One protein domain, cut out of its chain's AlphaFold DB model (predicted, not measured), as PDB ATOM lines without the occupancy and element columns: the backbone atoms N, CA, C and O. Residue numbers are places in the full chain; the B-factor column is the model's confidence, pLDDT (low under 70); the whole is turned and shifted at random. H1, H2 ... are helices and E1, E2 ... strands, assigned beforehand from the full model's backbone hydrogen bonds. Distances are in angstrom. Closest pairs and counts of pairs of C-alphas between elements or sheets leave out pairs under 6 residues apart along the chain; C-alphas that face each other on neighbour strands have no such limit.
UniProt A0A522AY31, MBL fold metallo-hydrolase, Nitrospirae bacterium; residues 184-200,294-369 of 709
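What this domain is: This is residues 184 to 200 and 294 to 369 of the 709 residues of the protein "MBL fold metallo-hydrolase" of Nitrospirae bacterium (UniProt A0A522AY31). A three-stranded sheet, E2 E3 E4, has H1 and H3 packed over one face and its other face bare, making two layers. At one end is a smaller sheet, E5 E1 E6, with H2 across it; H2 folds back into H3 as a helical hairpin. The printed part has 93 residues, with three named helices and six named strands in the order E1 E2 E3 E4 H1 E5 H2 H3 E6; both sheets are antiparallel, the class mixed. It is compact, with a radius of gyration of the C-alphas of 12.8 A, and flat, spanning 42 by 34 by 18 A.

Where its parts are: E2, residues 190 to 196, measures 19.8 A, E3, 295 to 302, 20.9 A, and E4, 307 to 312, 16.9 A. H3, 346 to 361, measures 22.7 A, H2, 334 to 343, 14.1 A, and H1, 318 to 325, 10.3 A. E1, 184 to 186, begins at C-alpha (-13.558, -5.404, 3.653); E5 is 329 to 333; E6, 365 to 368, ends at C-alpha (-11.965, -11.602, 5.139).

How they stand to each other: Inner strand E3 is antiparallel to E2 (N 193 to O 299, 3.0 A) and forms a hairpin with E4 (N 300 to O 309, 3.0 A). H3 is on this sheet at a height of 11.0 A, along the strands; its closest C-alphas to E4 are Phe 355 and Phe 311, 7.1 A apart. H1 is on the same face, at a height of 10.1 A. Residues 348 to 353 of H3 touch H2, closest at the C-alphas of Ala 349 and Ala 341, 4.7 A, at a shallow tilt of 33 degrees, only just short of steep. E1 is antiparallel to E6 (N 185 to O 366, 3.0 A) and E5 (N 184 to O 332, 3.0 A). E5, H2, H3 and E6 form a split strand-helix-strand unit, two strands running the same way with E1 between them, with a right-handed crossover. Every O i to N i+4 pair is within hydrogen-bond range in H1 and H2, and 10 of 12 in H3.

The domain as a whole: The farthest C-alphas, Pro 199 and Pro 369, are 42.4 A apart. Residues 201 to 293 are not printed; C-alphas 200 and 294 are 8.3 A apart across the cut. The links that are printed whole are tight. Mean pLDDT of the printed part is 92.3; residue 200 is under 70.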
ATOM      1  N   LEU A 184     -14.109  -6.412   2.750       96.50
ATOM      2  CA  LEU A 184     -13.558  -5.404   3.653       96.50
ATOM      3  C   LEU A 184     -14.692  -4.721   4.425       96.50
ATOM      4  O   LEU A 184     -15.717  -4.359   3.851       96.50
ATOM      5  N   GLY A 185     -14.496  -4.509   5.724       95.75
ATOM      6  CA  GLY A 185     -15.477  -3.831   6.569       95.75
ATOM      7  C   GLY A 185     -14.855  -3.089   7.745       95.75
ATOM      8  O   GLY A 185     -13.659  -3.218   8.028       95.75
ATOM      9  N   LEU A 186     -15.683  -2.300   8.430       96.06
ATOM     10  CA  LEU A 186     -15.332  -1.681   9.704       96.06
ATOM     11  C   LEU A 186     -15.321  -2.725  10.821       96.06
ATOM     12  O   LEU A 186     -16.225  -3.552  10.940       96.06
ATOM     13  N   VAL A 187     -14.314  -2.658  11.688       96.56
ATOM     14  CA  VAL A 187     -14.286  -3.482  12.903       96.56
ATOM     15  C   VAL A 187     -15.392  -3.057  13.887       96.56
ATOM     16  O   VAL A 187     -15.662  -1.861  14.005       96.56
ATOM     17  N   PRO A 188     -15.988  -3.978  14.671       96.19
ATOM     18  CA  PRO A 188     -17.092  -3.644  15.583       96.19
ATOM     19  C   PRO A 188     -16.760  -2.674  16.728       96.19
ATOM     20  O   PRO A 188     -17.662  -2.126  17.350       96.19
ATOM     21  N   TRP A 189     -15.478  -2.461  17.036       95.50
ATOM     22  CA  TRP A 189     -15.001  -1.472  18.020       95.50
ATOM     23  C   TRP A 189     -14.605  -0.131  17.383       95.50
ATOM     24  O   TRP A 189     -13.978   0.705  18.042       95.50
ATOM     25  N   CYS A 190     -14.916   0.070  16.100       95.31
ATOM     26  CA  CYS A 190     -14.771   1.353  15.430       95.31
ATOM     27  C   CYS A 190     -16.129   2.022  15.249       95.31
ATOM     28  O   CYS A 190     -17.085   1.393  14.793       95.31
ATOM     29  N   TRP A 191     -16.185   3.320  15.539       92.69
ATOM     30  CA  TRP A 191     -17.313   4.155  15.157       92.69
ATOM     31  C   TRP A 191     -16.869   5.434  14.476       92.69
ATOM     32  O   TRP A 191     -15.726   5.880  14.609       92.69
ATOM     33  N   ILE A 192     -17.802   6.017  13.734       94.69
ATOM     34  CA  ILE A 192     -17.604   7.240  12.973       94.69
ATOM     35  C   ILE A 192     -18.729   8.203  13.331       94.69
ATOM     36  O   ILE A 192     -19.893   7.815  13.395       94.69
ATOM     37  N   GLU A 193     -18.368   9.457  13.546       92.69
ATOM     38  CA  GLU A 193     -19.291  10.546  13.845       92.69
ATOM     39  C   GLU A 193     -19.041  11.686  12.861       92.69
ATOM     40  O   GLU A 193     -17.893  12.079  12.657       92.69
ATOM     41  N   LEU A 194     -20.092  12.202  12.219       92.19
ATOM     42  CA  LEU A 194     -19.956  13.374  11.357       92.19
ATOM     43  C   LEU A 194     -19.731  14.629  12.211       92.19
ATOM     44  O   LEU A 194     -20.412  14.843  13.209       92.19
ATOM     45  N   GLU A 195     -18.810  15.488  11.784       91.44
ATOM     46  CA  GLU A 195     -18.495  16.744  12.459       91.44
ATOM     47  C   GLU A 195     -19.025  17.924  11.642       91.44
ATOM     48  O   GLU A 195     -18.699  18.100  10.460       91.44
ATOM     49  N   SER A 196     -19.855  18.749  12.278       86.31
ATOM     50  CA  SER A 196     -20.327  19.989  11.672       86.31
ATOM     51  C   SER A 196     -19.279  21.095  11.787       86.31
ATOM     52  O   SER A 196     -18.566  21.192  12.787       86.31
ATOM     53  N   ALA A 197     -19.173  21.917  10.739       74.50
ATOM     54  CA  ALA A 197     -18.294  23.087  10.734       74.50
ATOM     55  C   ALA A 197     -18.823  24.215  11.640       74.50
ATOM     56  O   ALA A 197     -18.042  25.032  12.128       74.50
ATOM     57  N   GLU A 198     -20.133  24.229  11.883       77.25
ATOM     58  CA  GLU A 198     -20.825  25.191  12.732       77.25
ATOM     59  C   GLU A 198     -21.528  24.454  13.883       77.25
ATOM     60  O   GLU A 198     -21.840  23.267  13.764       77.25
ATOM     61  N   PRO A 199     -21.769  25.105  15.032       73.38
ATOM     62  CA  PRO A 199     -22.616  24.518  16.061       73.38
ATOM     63  C   PRO A 199     -24.011  24.232  15.474       73.38
ATOM     64  O   PRO A 199     -24.557  25.117  14.821       73.38
ATOM     65  N   PRO A 200     -24.622  23.060  15.727       67.31
ATOM     66  CA  PRO A 200     -25.888  22.633  15.106       67.31
ATOM     67  C   PRO A 200     -27.127  23.499  15.421       67.31
ATOM     68  O   PRO A 200     -28.233  23.158  15.009       67.31
ATOM     69  N   GLN A 294     -24.510  21.390   8.287       83.38
ATOM     70  CA  GLN A 294     -23.440  21.291   7.297       83.38
ATOM     71  C   GLN A 294     -22.253  20.549   7.897       83.38
ATOM     72  O   GLN A 294     -21.630  21.012   8.856       83.38
ATOM     73  N   TYR A 295     -21.928  19.392   7.328       89.94
ATOM     74  CA  TYR A 295     -20.816  18.568   7.787       89.94
ATOM     75  C   TYR A 295     -19.541  18.896   7.011       89.94
ATOM     76  O   TYR A 295     -19.475  18.726   5.792       89.94
ATOM     77  N   GLY A 296     -18.523  19.375   7.730       89.75
ATOM     78  CA  GLY A 296     -17.206  19.700   7.169       89.75
ATOM     79  C   GLY A 296     -16.213  18.537   7.237       89.75
ATOM     80  O   GLY A 296     -15.174  18.558   6.569       89.75
ATOM     81  N   GLY A 297     -16.532  17.519   8.032       94.25
ATOM     82  CA  GLY A 297     -15.689  16.357   8.238       94.25
ATOM     83  C   GLY A 297     -16.374  15.286   9.073       94.25
ATOM     84  O   GLY A 297     -17.595  15.265   9.232       94.25
ATOM     85  N   LEU A 298     -15.561  14.389   9.606       95.44
ATOM     86  CA  LEU A 298     -15.954  13.349  10.543       95.44
ATOM     87  C   LEU A 298     -14.824  13.070  11.523       95.44
ATOM     88  O   LEU A 298     -13.679  13.467  11.308       95.44
ATOM     89  N   ARG A 299     -15.126  12.290  12.551       95.81
ATOM     90  CA  ARG A 299     -14.148  11.701  13.451       95.81
ATOM     91  C   ARG A 299     -14.334  10.196  13.495       95.81
ATOM     92  O   ARG A 299     -15.433   9.709  13.741       95.81
ATOM     93  N   ALA A 300     -13.250   9.465  13.257       96.62
ATOM     94  CA  ALA A 300     -13.211   8.025  13.460       96.62
ATOM     95  C   ALA A 300     -12.598   7.716  14.822       96.62
ATOM     96  O   ALA A 300     -11.587   8.312  15.201       96.62
ATOM     97  N   PHE A 301     -13.189   6.763  15.530       95.62
ATOM     98  CA  PHE A 301     -12.770   6.332  16.853       95.62
ATOM     99  C   PHE A 301     -12.472   4.839  16.840       95.62
ATOM    100  O   PHE A 301     -13.205   4.059  16.236       95.62
ATOM    101  N   ASN A 302     -11.412   4.441  17.536       96.12
ATOM    102  CA  ASN A 302     -11.105   3.055  17.864       96.12
ATOM    103  C   ASN A 302     -11.218   2.900  19.384       96.12
ATOM    104  O   ASN A 302     -10.353   3.382  20.124       96.12
ATOM    105  N   ALA A 303     -12.282   2.243  19.850       93.44
ATOM    106  CA  ALA A 303     -12.593   2.126  21.275       93.44
ATOM    107  C   ALA A 303     -11.545   1.301  22.043       93.44
ATOM    108  O   ALA A 303     -11.178   1.644  23.167       93.44
ATOM    109  N   VAL A 304     -10.990   0.262  21.410       93.19
ATOM    110  CA  VAL A 304      -9.958  -0.604  22.004       93.19
ATOM    111  C   VAL A 304      -8.653   0.161  22.212       93.19
ATOM    112  O   VAL A 304      -8.068   0.118  23.294       93.19
ATOM    113  N   ALA A 305      -8.193   0.869  21.178       93.19
ATOM    114  CA  ALA A 305      -6.953   1.642  21.234       93.19
ATOM    115  C   ALA A 305      -7.121   2.997  21.947       93.19
ATOM    116  O   ALA A 305      -6.122   3.646  22.255       93.19
ATOM    117  N   ARG A 306      -8.368   3.425  22.199       92.56
ATOM    118  CA  ARG A 306      -8.735   4.762  22.700       92.56
ATOM    119  C   ARG A 306      -8.136   5.883  21.849       92.56
ATOM    120  O   ARG A 306      -7.619   6.872  22.363       92.56
ATOM    121  N   GLN A 307      -8.187   5.696  20.535       94.56
ATOM    122  CA  GLN A 307      -7.689   6.651  19.551       94.56
ATOM    123  C   GLN A 307      -8.856   7.284  18.805       94.56
ATOM    124  O   GLN A 307      -9.845   6.615  18.512       94.56
ATOM    125  N   ALA A 308      -8.714   8.563  18.475       94.19
ATOM    126  CA  ALA A 308      -9.648   9.279  17.626       94.19
ATOM    127  C   ALA A 308      -8.866  10.125  16.621       94.19
ATOM    128  O   ALA A 308      -7.887  10.772  17.001       94.19
ATOM    129  N   MET A 309      -9.295  10.136  15.360       96.19
ATOM    130  CA  MET A 309      -8.698  10.987  14.331       96.19
ATOM    131  C   MET A 309      -9.790  11.728  13.556       96.19
ATOM    132  O   MET A 309     -10.714  11.080  13.053       96.19
ATOM    133  N   PRO A 310      -9.712  13.070  13.468       95.19
ATOM    134  CA  PRO A 310     -10.595  13.839  12.608       95.19
ATOM    135  C   PRO A 310     -10.186  13.686  11.139       95.19
ATOM    136  O   PRO A 310      -9.014  13.481  10.816       95.19
ATOM    137  N   PHE A 311     -11.157  13.845  10.251       94.81
ATOM    138  CA  PHE A 311     -10.992  13.802   8.808       94.81
ATOM    139  C   PHE A 311     -11.871  14.866   8.156       94.81
ATOM    140  O   PHE A 311     -13.094  14.812   8.258       94.81
ATOM    141  N   GLY A 312     -11.253  15.834   7.483       92.44
ATOM    142  CA  GLY A 312     -11.967  16.850   6.710       92.44
ATOM    143  C   GLY A 312     -12.324  16.344   5.314       92.44
ATOM    144  O   GLY A 312     -11.592  15.547   4.729       92.44
ATOM    145  N   PHE A 313     -13.435  16.817   4.753       88.75
ATOM    146  CA  PHE A 313     -13.893  16.330   3.449       88.75
ATOM    147  C   PHE A 313     -13.261  17.019   2.233       88.75
ATOM    148  O   PHE A 313     -13.481  16.556   1.111       88.75
ATOM    149  N   ASP A 314     -12.486  18.096   2.408       78.00
ATOM    150  CA  ASP A 314     -11.812  18.834   1.326       78.00
ATOM    151  C   ASP A 314     -12.724  19.049   0.089       78.00
ATOM    152  O   ASP A 314     -12.315  18.820  -1.048       78.00
ATOM    153  N   ARG A 315     -13.978  19.494   0.319       78.69
ATOM    154  CA  ARG A 315     -15.078  19.717  -0.663       78.69
ATOM    155  C   ARG A 315     -15.901  18.493  -1.087       78.69
ATOM    156  O   ARG A 315     -16.817  18.638  -1.895       78.69
ATOM    157  N   THR A 316     -15.619  17.304  -0.568       79.44
ATOM    158  CA  THR A 316     -16.478  16.129  -0.787       79.44
ATOM    159  C   THR A 316     -17.768  16.268   0.032       79.44
ATOM    160  O   THR A 316     -17.689  16.546   1.225       79.44
ATOM    161  N   PRO A 317     -18.961  16.092  -0.563       87.62
ATOM    162  CA  PRO A 317     -20.203  16.114   0.201       87.62
ATOM    163  C   PRO A 317     -20.227  14.995   1.248       87.62
ATOM    164  O   PRO A 317     -19.844  13.862   0.944       87.62
ATOM    165  N   SER A 318     -20.743  15.275   2.445       90.25
ATOM    166  CA  SER A 318     -20.930  14.267   3.500       90.25
ATOM    167  C   SER A 318     -21.720  13.056   3.012       90.25
ATOM    168  O   SER A 318     -21.358  11.925   3.317       90.25
ATOM    169  N   SER A 319     -22.716  13.279   2.154       92.12
ATOM    170  CA  SER A 319     -23.527  12.220   1.553       92.12
ATOM    171  C   SER A 319     -22.717  11.245   0.691       92.12
ATOM    172  O   SER A 319     -23.034  10.057   0.656       92.12
ATOM    173  N   ALA A 320     -21.654  11.698   0.018       92.38
ATOM    174  CA  ALA A 320     -20.760  10.821  -0.741       92.38
ATOM    175  C   ALA A 320     -19.891   9.966   0.195       92.38
ATOM    176  O   ALA A 320     -19.724   8.769  -0.036       92.38
ATOM    177  N   VAL A 321     -19.395  10.559   1.287       94.06
ATOM    178  CA  VAL A 321     -18.637   9.832   2.316       94.06
ATOM    179  C   VAL A 321     -19.530   8.825   3.044       94.06
ATOM    180  O   VAL A 321     -19.144   7.673   3.198       94.06
ATOM    181  N   GLY A 322     -20.748   9.213   3.418       95.06
ATOM    182  CA  GLY A 322     -21.720   8.338   4.070       95.06
ATOM    183  C   GLY A 322     -22.170   7.166   3.193       95.06
ATOM    184  O   GLY A 322     -22.280   6.044   3.688       95.06
ATOM    185  N   LYS A 323     -22.332   7.380   1.876       95.50
ATOM    186  CA  LYS A 323     -22.513   6.293   0.892       95.50
ATOM    187  C   LYS A 323     -21.366   5.302   0.925       95.50
ATOM    188  O   LYS A 323     -21.615   4.104   0.963       95.50
ATOM    189  N   PHE A 324     -20.135   5.800   0.939       96.06
ATOM    190  CA  PHE A 324     -18.957   4.948   0.961       96.06
ATOM    191  C   PHE A 324     -18.805   4.185   2.286       96.06
ATOM    192  O   PHE A 324     -18.523   2.991   2.267       96.06
ATOM    193  N   ILE A 325     -19.059   4.830   3.432       96.19
ATOM    194  CA  ILE A 325     -19.054   4.169   4.750       96.19
ATOM    195  C   ILE A 325     -20.088   3.039   4.796       96.19
ATOM    196  O   ILE A 325     -19.781   1.967   5.308       96.19
ATOM    197  N   GLY A 326     -21.272   3.239   4.208       95.50
ATOM    198  CA  GLY A 326     -22.307   2.205   4.119       95.50
ATOM    199  C   GLY A 326     -21.932   0.977   3.278       95.50
ATOM    200  O   GLY A 326     -22.666  -0.002   3.317       95.50
ATOM    201  N   LEU A 327     -20.821   1.011   2.528       96.38
ATOM    202  CA  LEU A 327     -20.269  -0.156   1.824       96.38
ATOM    203  C   LEU A 327     -19.250  -0.934   2.674       96.38
ATOM    204  O   LEU A 327     -18.891  -2.056   2.327       96.38
ATOM    205  N   LEU A 328     -18.776  -0.364   3.788       96.44
ATOM    206  CA  LEU A 328     -17.819  -0.996   4.706       96.44
ATOM    207  C   LEU A 328     -18.523  -1.910   5.724       96.44
ATOM    208  O   LEU A 328     -18.142  -1.967   6.895       96.44
ATOM    209  N   ASP A 329     -19.546  -2.625   5.268       94.19
ATOM    210  CA  ASP A 329     -20.371  -3.546   6.053       94.19
ATOM    211  C   ASP A 329     -19.835  -4.990   6.050       94.19
ATOM    212  O   ASP A 329     -20.430  -5.869   6.665       94.19
ATOM    213  N   GLY A 330     -18.705  -5.240   5.376       95.25
ATOM    214  CA  GLY A 330     -18.109  -6.571   5.252       95.25
ATOM    215  C   GLY A 330     -18.731  -7.438   4.154       95.25
ATOM    216  O   GLY A 330     -18.407  -8.619   4.075       95.25
ATOM    217  N   THR A 331     -19.591  -6.876   3.296       96.00
ATOM    218  CA  THR A 331     -20.228  -7.607   2.181       96.00
ATOM    219  C   THR A 331     -19.684  -7.239   0.803       96.00
ATOM    220  O   THR A 331     -19.991  -7.919  -0.173       96.00
ATOM    221  N   HIS A 332     -18.815  -6.227   0.727       97.25
ATOM    222  CA  HIS A 332     -18.177  -5.778  -0.508       97.25
ATOM    223  C   HIS A 332     -16.689  -6.124  -0.512       97.25
ATOM    224  O   HIS A 332     -15.975  -5.935   0.480       97.25
ATOM    225  N   THR A 333     -16.207  -6.615  -1.646       97.75
ATOM    226  CA  THR A 333     -14.792  -6.914  -1.866       97.75
ATOM    227  C   THR A 333     -13.959  -5.637  -1.991       97.75
ATOM    228  O   THR A 333     -14.446  -4.576  -2.394       97.75
ATOM    229  N   ALA A 334     -12.659  -5.717  -1.699       97.00
ATOM    230  CA  ALA A 334     -11.742  -4.592  -1.882       97.00
ATOM    231  C   ALA A 334     -11.726  -4.084  -3.340       97.00
ATOM    232  O   ALA A 334     -11.561  -2.885  -3.578       97.00
ATOM    233  N   GLY A 335     -11.927  -4.975  -4.319       96.69
ATOM    234  CA  GLY A 335     -12.090  -4.616  -5.726       96.69
ATOM    235  C   GLY A 335     -13.349  -3.787  -6.001       96.69
ATOM    236  O   GLY A 335     -13.262  -2.771  -6.691       96.69
ATOM    237  N   GLU A 336     -14.494  -4.182  -5.443       97.31
ATOM    238  CA  GLU A 336     -15.765  -3.455  -5.579       97.31
ATOM    239  C   GLU A 336     -15.725  -2.095  -4.882       97.31
ATOM    240  O   GLU A 336     -16.154  -1.097  -5.457       97.31
ATOM    241  N   LEU A 337     -15.142  -2.020  -3.683       96.81
ATOM    242  CA  LEU A 337     -14.970  -0.756  -2.962       96.81
ATOM    243  C   LEU A 337     -14.083   0.224  -3.730       96.81
ATOM    244  O   LEU A 337     -14.390   1.415  -3.801       96.81
ATOM    245  N   ARG A 338     -13.008  -0.270  -4.354       95.62
ATOM    246  CA  ARG A 338     -12.172   0.551  -5.233       95.62
ATOM    247  C   ARG A 338     -12.978   1.086  -6.414       95.62
ATOM    248  O   ARG A 338     -12.920   2.282  -6.690       95.62
ATOM    249  N   ALA A 339     -13.747   0.223  -7.076       95.25
ATOM    250  CA  ALA A 339     -14.598   0.625  -8.191       95.25
ATOM    251  C   ALA A 339     -15.655   1.658  -7.756       95.25
ATOM    252  O   ALA A 339     -15.878   2.633  -8.467       95.25
ATOM    253  N   ALA A 340     -16.251   1.505  -6.570       94.50
ATOM    254  CA  ALA A 340     -17.204   2.464  -6.009       94.50
ATOM    255  C   ALA A 340     -16.557   3.828  -5.698       94.50
ATOM    256  O   ALA A 340     -17.140   4.879  -5.986       94.50
ATOM    257  N   ALA A 341     -15.332   3.833  -5.160       93.00
ATOM    258  CA  ALA A 341     -14.569   5.059  -4.946       93.00
ATOM    259  C   ALA A 341     -14.247   5.758  -6.279       93.00
ATOM    260  O   ALA A 341     -14.464   6.961  -6.404       93.00
ATOM    261  N   GLU A 342     -13.793   5.014  -7.292       92.50
ATOM    262  CA  GLU A 342     -13.491   5.534  -8.634       92.50
ATOM    263  C   GLU A 342     -14.756   6.064  -9.344       92.50
ATOM    264  O   GLU A 342     -14.736   7.153  -9.924       92.50
ATOM    265  N   ALA A 343     -15.884   5.354  -9.224       92.06
ATOM    266  CA  ALA A 343     -17.183   5.751  -9.773       92.06
ATOM    267  C   ALA A 343     -17.768   7.010  -9.112       92.06
ATOM    268  O   ALA A 343     -18.609   7.683  -9.706       92.06
ATOM    269  N   SER A 344     -17.292   7.373  -7.917       87.38
ATOM    270  CA  SER A 344     -17.666   8.627  -7.253       87.38
ATOM    271  C   SER A 344     -17.050   9.861  -7.931       87.38
ATOM    272  O   SER A 344     -17.379  10.982  -7.562       87.38
ATOM    273  N   GLY A 345     -16.186   9.693  -8.937       87.12
ATOM    274  CA  GLY A 345     -15.526  10.781  -9.658       87.12
ATOM    275  C   GLY A 345     -14.161  11.133  -9.065       87.12
ATOM    276  O   GLY A 345     -13.923  10.984  -7.867       87.12
ATOM    277  N   SER A 346     -13.244  11.618  -9.907       79.88
ATOM    278  CA  SER A 346     -11.816  11.763  -9.569       79.88
ATOM    279  C   SER A 346     -11.541  12.628  -8.334       79.88
ATOM    280  O   SER A 346     -10.647  12.309  -7.552       79.88
ATOM    281  N   ALA A 347     -12.325  13.690  -8.125       79.19
ATOM    282  CA  ALA A 347     -12.207  14.555  -6.954       79.19
ATOM    283  C   ALA A 347     -12.574  13.830  -5.644       79.19
ATOM    284  O   ALA A 347     -11.877  13.987  -4.644       79.19
ATOM    285  N   HIS A 348     -13.626  13.007  -5.650       88.81
ATOM    286  CA  HIS A 348     -14.098  12.282  -4.465       88.81
ATOM    287  C   HIS A 348     -13.288  11.007  -4.217       88.81
ATOM    288  O   HIS A 348     -12.955  10.711  -3.072       88.81
ATOM    289  N   ALA A 349     -12.888  10.300  -5.278       90.00
ATOM    290  CA  ALA A 349     -12.085   9.079  -5.202       90.00
ATOM    291  C   ALA A 349     -10.795   9.269  -4.380       90.00
ATOM    292  O   ALA A 349     -10.436   8.414  -3.565       90.00
ATOM    293  N   GLY A 350     -10.119  10.412  -4.553       90.06
ATOM    294  CA  GLY A 350      -8.924  10.762  -3.786       90.06
ATOM    295  C   GLY A 350      -9.207  10.948  -2.292       90.06
ATOM    296  O   GLY A 350      -8.484  10.404  -1.460       90.06
ATOM    297  N   THR A 351     -10.278  11.665  -1.940       91.88
ATOM    298  CA  THR A 351     -10.699  11.860  -0.543       91.88
ATOM    299  C   THR A 351     -11.122  10.543   0.103       91.88
ATOM    300  O   THR A 351     -10.677  10.242   1.207       91.88
ATOM    301  N   LEU A 352     -11.904   9.712  -0.590       93.81
ATOM    302  CA  LEU A 352     -12.327   8.400  -0.089       93.81
ATOM    303  C   LEU A 352     -11.140   7.447   0.116       93.81
ATOM    304  O   LEU A 352     -11.086   6.729   1.112       93.81
ATOM    305  N   THR A 353     -10.144   7.487  -0.775       92.94
ATOM    306  CA  THR A 353      -8.913   6.698  -0.613       92.94
ATOM    307  C   THR A 353      -8.119   7.155   0.614       92.94
ATOM    308  O   THR A 353      -7.759   6.322   1.441       92.94
ATOM    309  N   LYS A 354      -7.919   8.468   0.806       93.31
ATOM    310  CA  LYS A 354      -7.263   9.012   2.013       93.31
ATOM    311  C   LYS A 354      -8.021   8.667   3.296       93.31
ATOM    312  O   LYS A 354      -7.412   8.405   4.330       93.31
ATOM    313  N   PHE A 355      -9.351   8.672   3.236       94.38
ATOM    314  CA  PHE A 355     -10.195   8.272   4.355       94.38
ATOM    315  C   PHE A 355      -9.955   6.803   4.737       94.38
ATOM    316  O   PHE A 355      -9.744   6.498   5.911       94.38
ATOM    317  N   LEU A 356      -9.890   5.898   3.755       95.31
ATOM    318  CA  LEU A 356      -9.528   4.500   3.999       95.31
ATOM    319  C   LEU A 356      -8.101   4.326   4.519       95.31
ATOM    320  O   LEU A 356      -7.884   3.500   5.403       95.31
ATOM    321  N   GLU A 357      -7.135   5.099   4.017       95.00
ATOM    322  CA  GLU A 357      -5.757   5.099   4.533       95.00
ATOM    323  C   GLU A 357      -5.727   5.470   6.017       95.00
ATOM    324  O   GLU A 357      -5.070   4.790   6.811       95.00
ATOM    325  N   MET A 358      -6.501   6.484   6.412       95.75
ATOM    326  CA  MET A 358      -6.693   6.841   7.815       95.75
ATOM    327  C   MET A 358      -7.297   5.682   8.619       95.75
ATOM    328  O   MET A 358      -6.760   5.337   9.671       95.75
ATOM    329  N   LEU A 359      -8.407   5.092   8.162       96.56
ATOM    330  CA  LEU A 359      -9.072   4.011   8.899       96.56
ATOM    331  C   LEU A 359      -8.157   2.788   9.042       96.56
ATOM    332  O   LEU A 359      -8.095   2.185  10.113       96.56
ATOM    333  N   ASN A 360      -7.401   2.453   7.995       95.50
ATOM    334  CA  ASN A 360      -6.396   1.397   8.037       95.50
ATOM    335  C   ASN A 360      -5.282   1.721   9.046       95.50
ATOM    336  O   ASN A 360      -4.913   0.866   9.850       95.50
ATOM    337  N   GLY A 361      -4.783   2.963   9.054       94.44
ATOM    338  CA  GLY A 361      -3.780   3.434  10.014       94.44
ATOM    339  C   GLY A 361      -4.252   3.382  11.472       94.44
ATOM    340  O   GLY A 361      -3.457   3.078  12.358       94.44
ATOM    341  N   LEU A 362      -5.548   3.600  11.713       95.31
ATOM    342  CA  LEU A 362      -6.201   3.446  13.020       95.31
ATOM    343  C   LEU A 362      -6.582   1.998  13.366       95.31
ATOM    344  O   LEU A 362      -7.166   1.758  14.424       95.31
ATOM    345  N   GLN A 363      -6.280   1.030  12.495       95.00
ATOM    346  CA  GLN A 363      -6.672  -0.374  12.657       95.00
ATOM    347  C   GLN A 363      -8.195  -0.556  12.796       95.00
ATOM    348  O   GLN A 363      -8.674  -1.392  13.565       95.00
ATOM    349  N   CYS A 364      -8.954   0.252  12.056       96.31
ATOM    350  CA  CYS A 364     -10.415   0.250  12.047       96.31
ATOM    351  C   CYS A 364     -11.025  -0.593  10.915       96.31
ATOM    352  O   CYS A 364     -12.246  -0.693  10.826       96.31
ATOM    353  N   LEU A 365     -10.195  -1.183  10.052       96.06
ATOM    354  CA  LEU A 365     -10.624  -2.023   8.935       96.06
ATOM    355  C   LEU A 365     -10.212  -3.474   9.156       96.06
ATOM    356  O   LEU A 365      -9.136  -3.755   9.688       96.06
ATOM    357  N   VAL A 366     -11.053  -4.393   8.695       95.44
ATOM    358  CA  VAL A 366     -10.778  -5.829   8.688       95.44
ATOM    359  C   VAL A 366     -11.137  -6.421   7.333       95.44
ATOM    360  O   VAL A 366     -12.149  -6.059   6.738       95.44
ATOM    361  N   ALA A 367     -10.286  -7.327   6.846       95.69
ATOM    362  CA  ALA A 367     -10.509  -8.068   5.613       95.69
ATOM    363  C   ALA A 367     -10.829  -9.543   5.905       95.69
ATOM    364  O   ALA A 367     -10.288 -10.117   6.855       95.69
ATOM    365  N   SER A 368     -11.659 -10.170   5.074       96.62
ATOM    366  CA  SER A 368     -11.965 -11.602   5.139       96.62
ATOM    367  C   SER A 368     -12.111 -12.215   3.743       96.62
ATOM    368  O   SER A 368     -12.649 -11.565   2.853       96.62
ATOM    369  N   PRO A 369     -11.682 -13.470   3.512       97.12
ATOM    370  CA  PRO A 369     -11.974 -14.181   2.265       97.12
ATOM    371  C   PRO A 369     -13.446 -14.620   2.138       97.12
ATOM    372  O   PRO A 369     -13.810 -15.234   1.138       97.12
TER     373      PRO A 369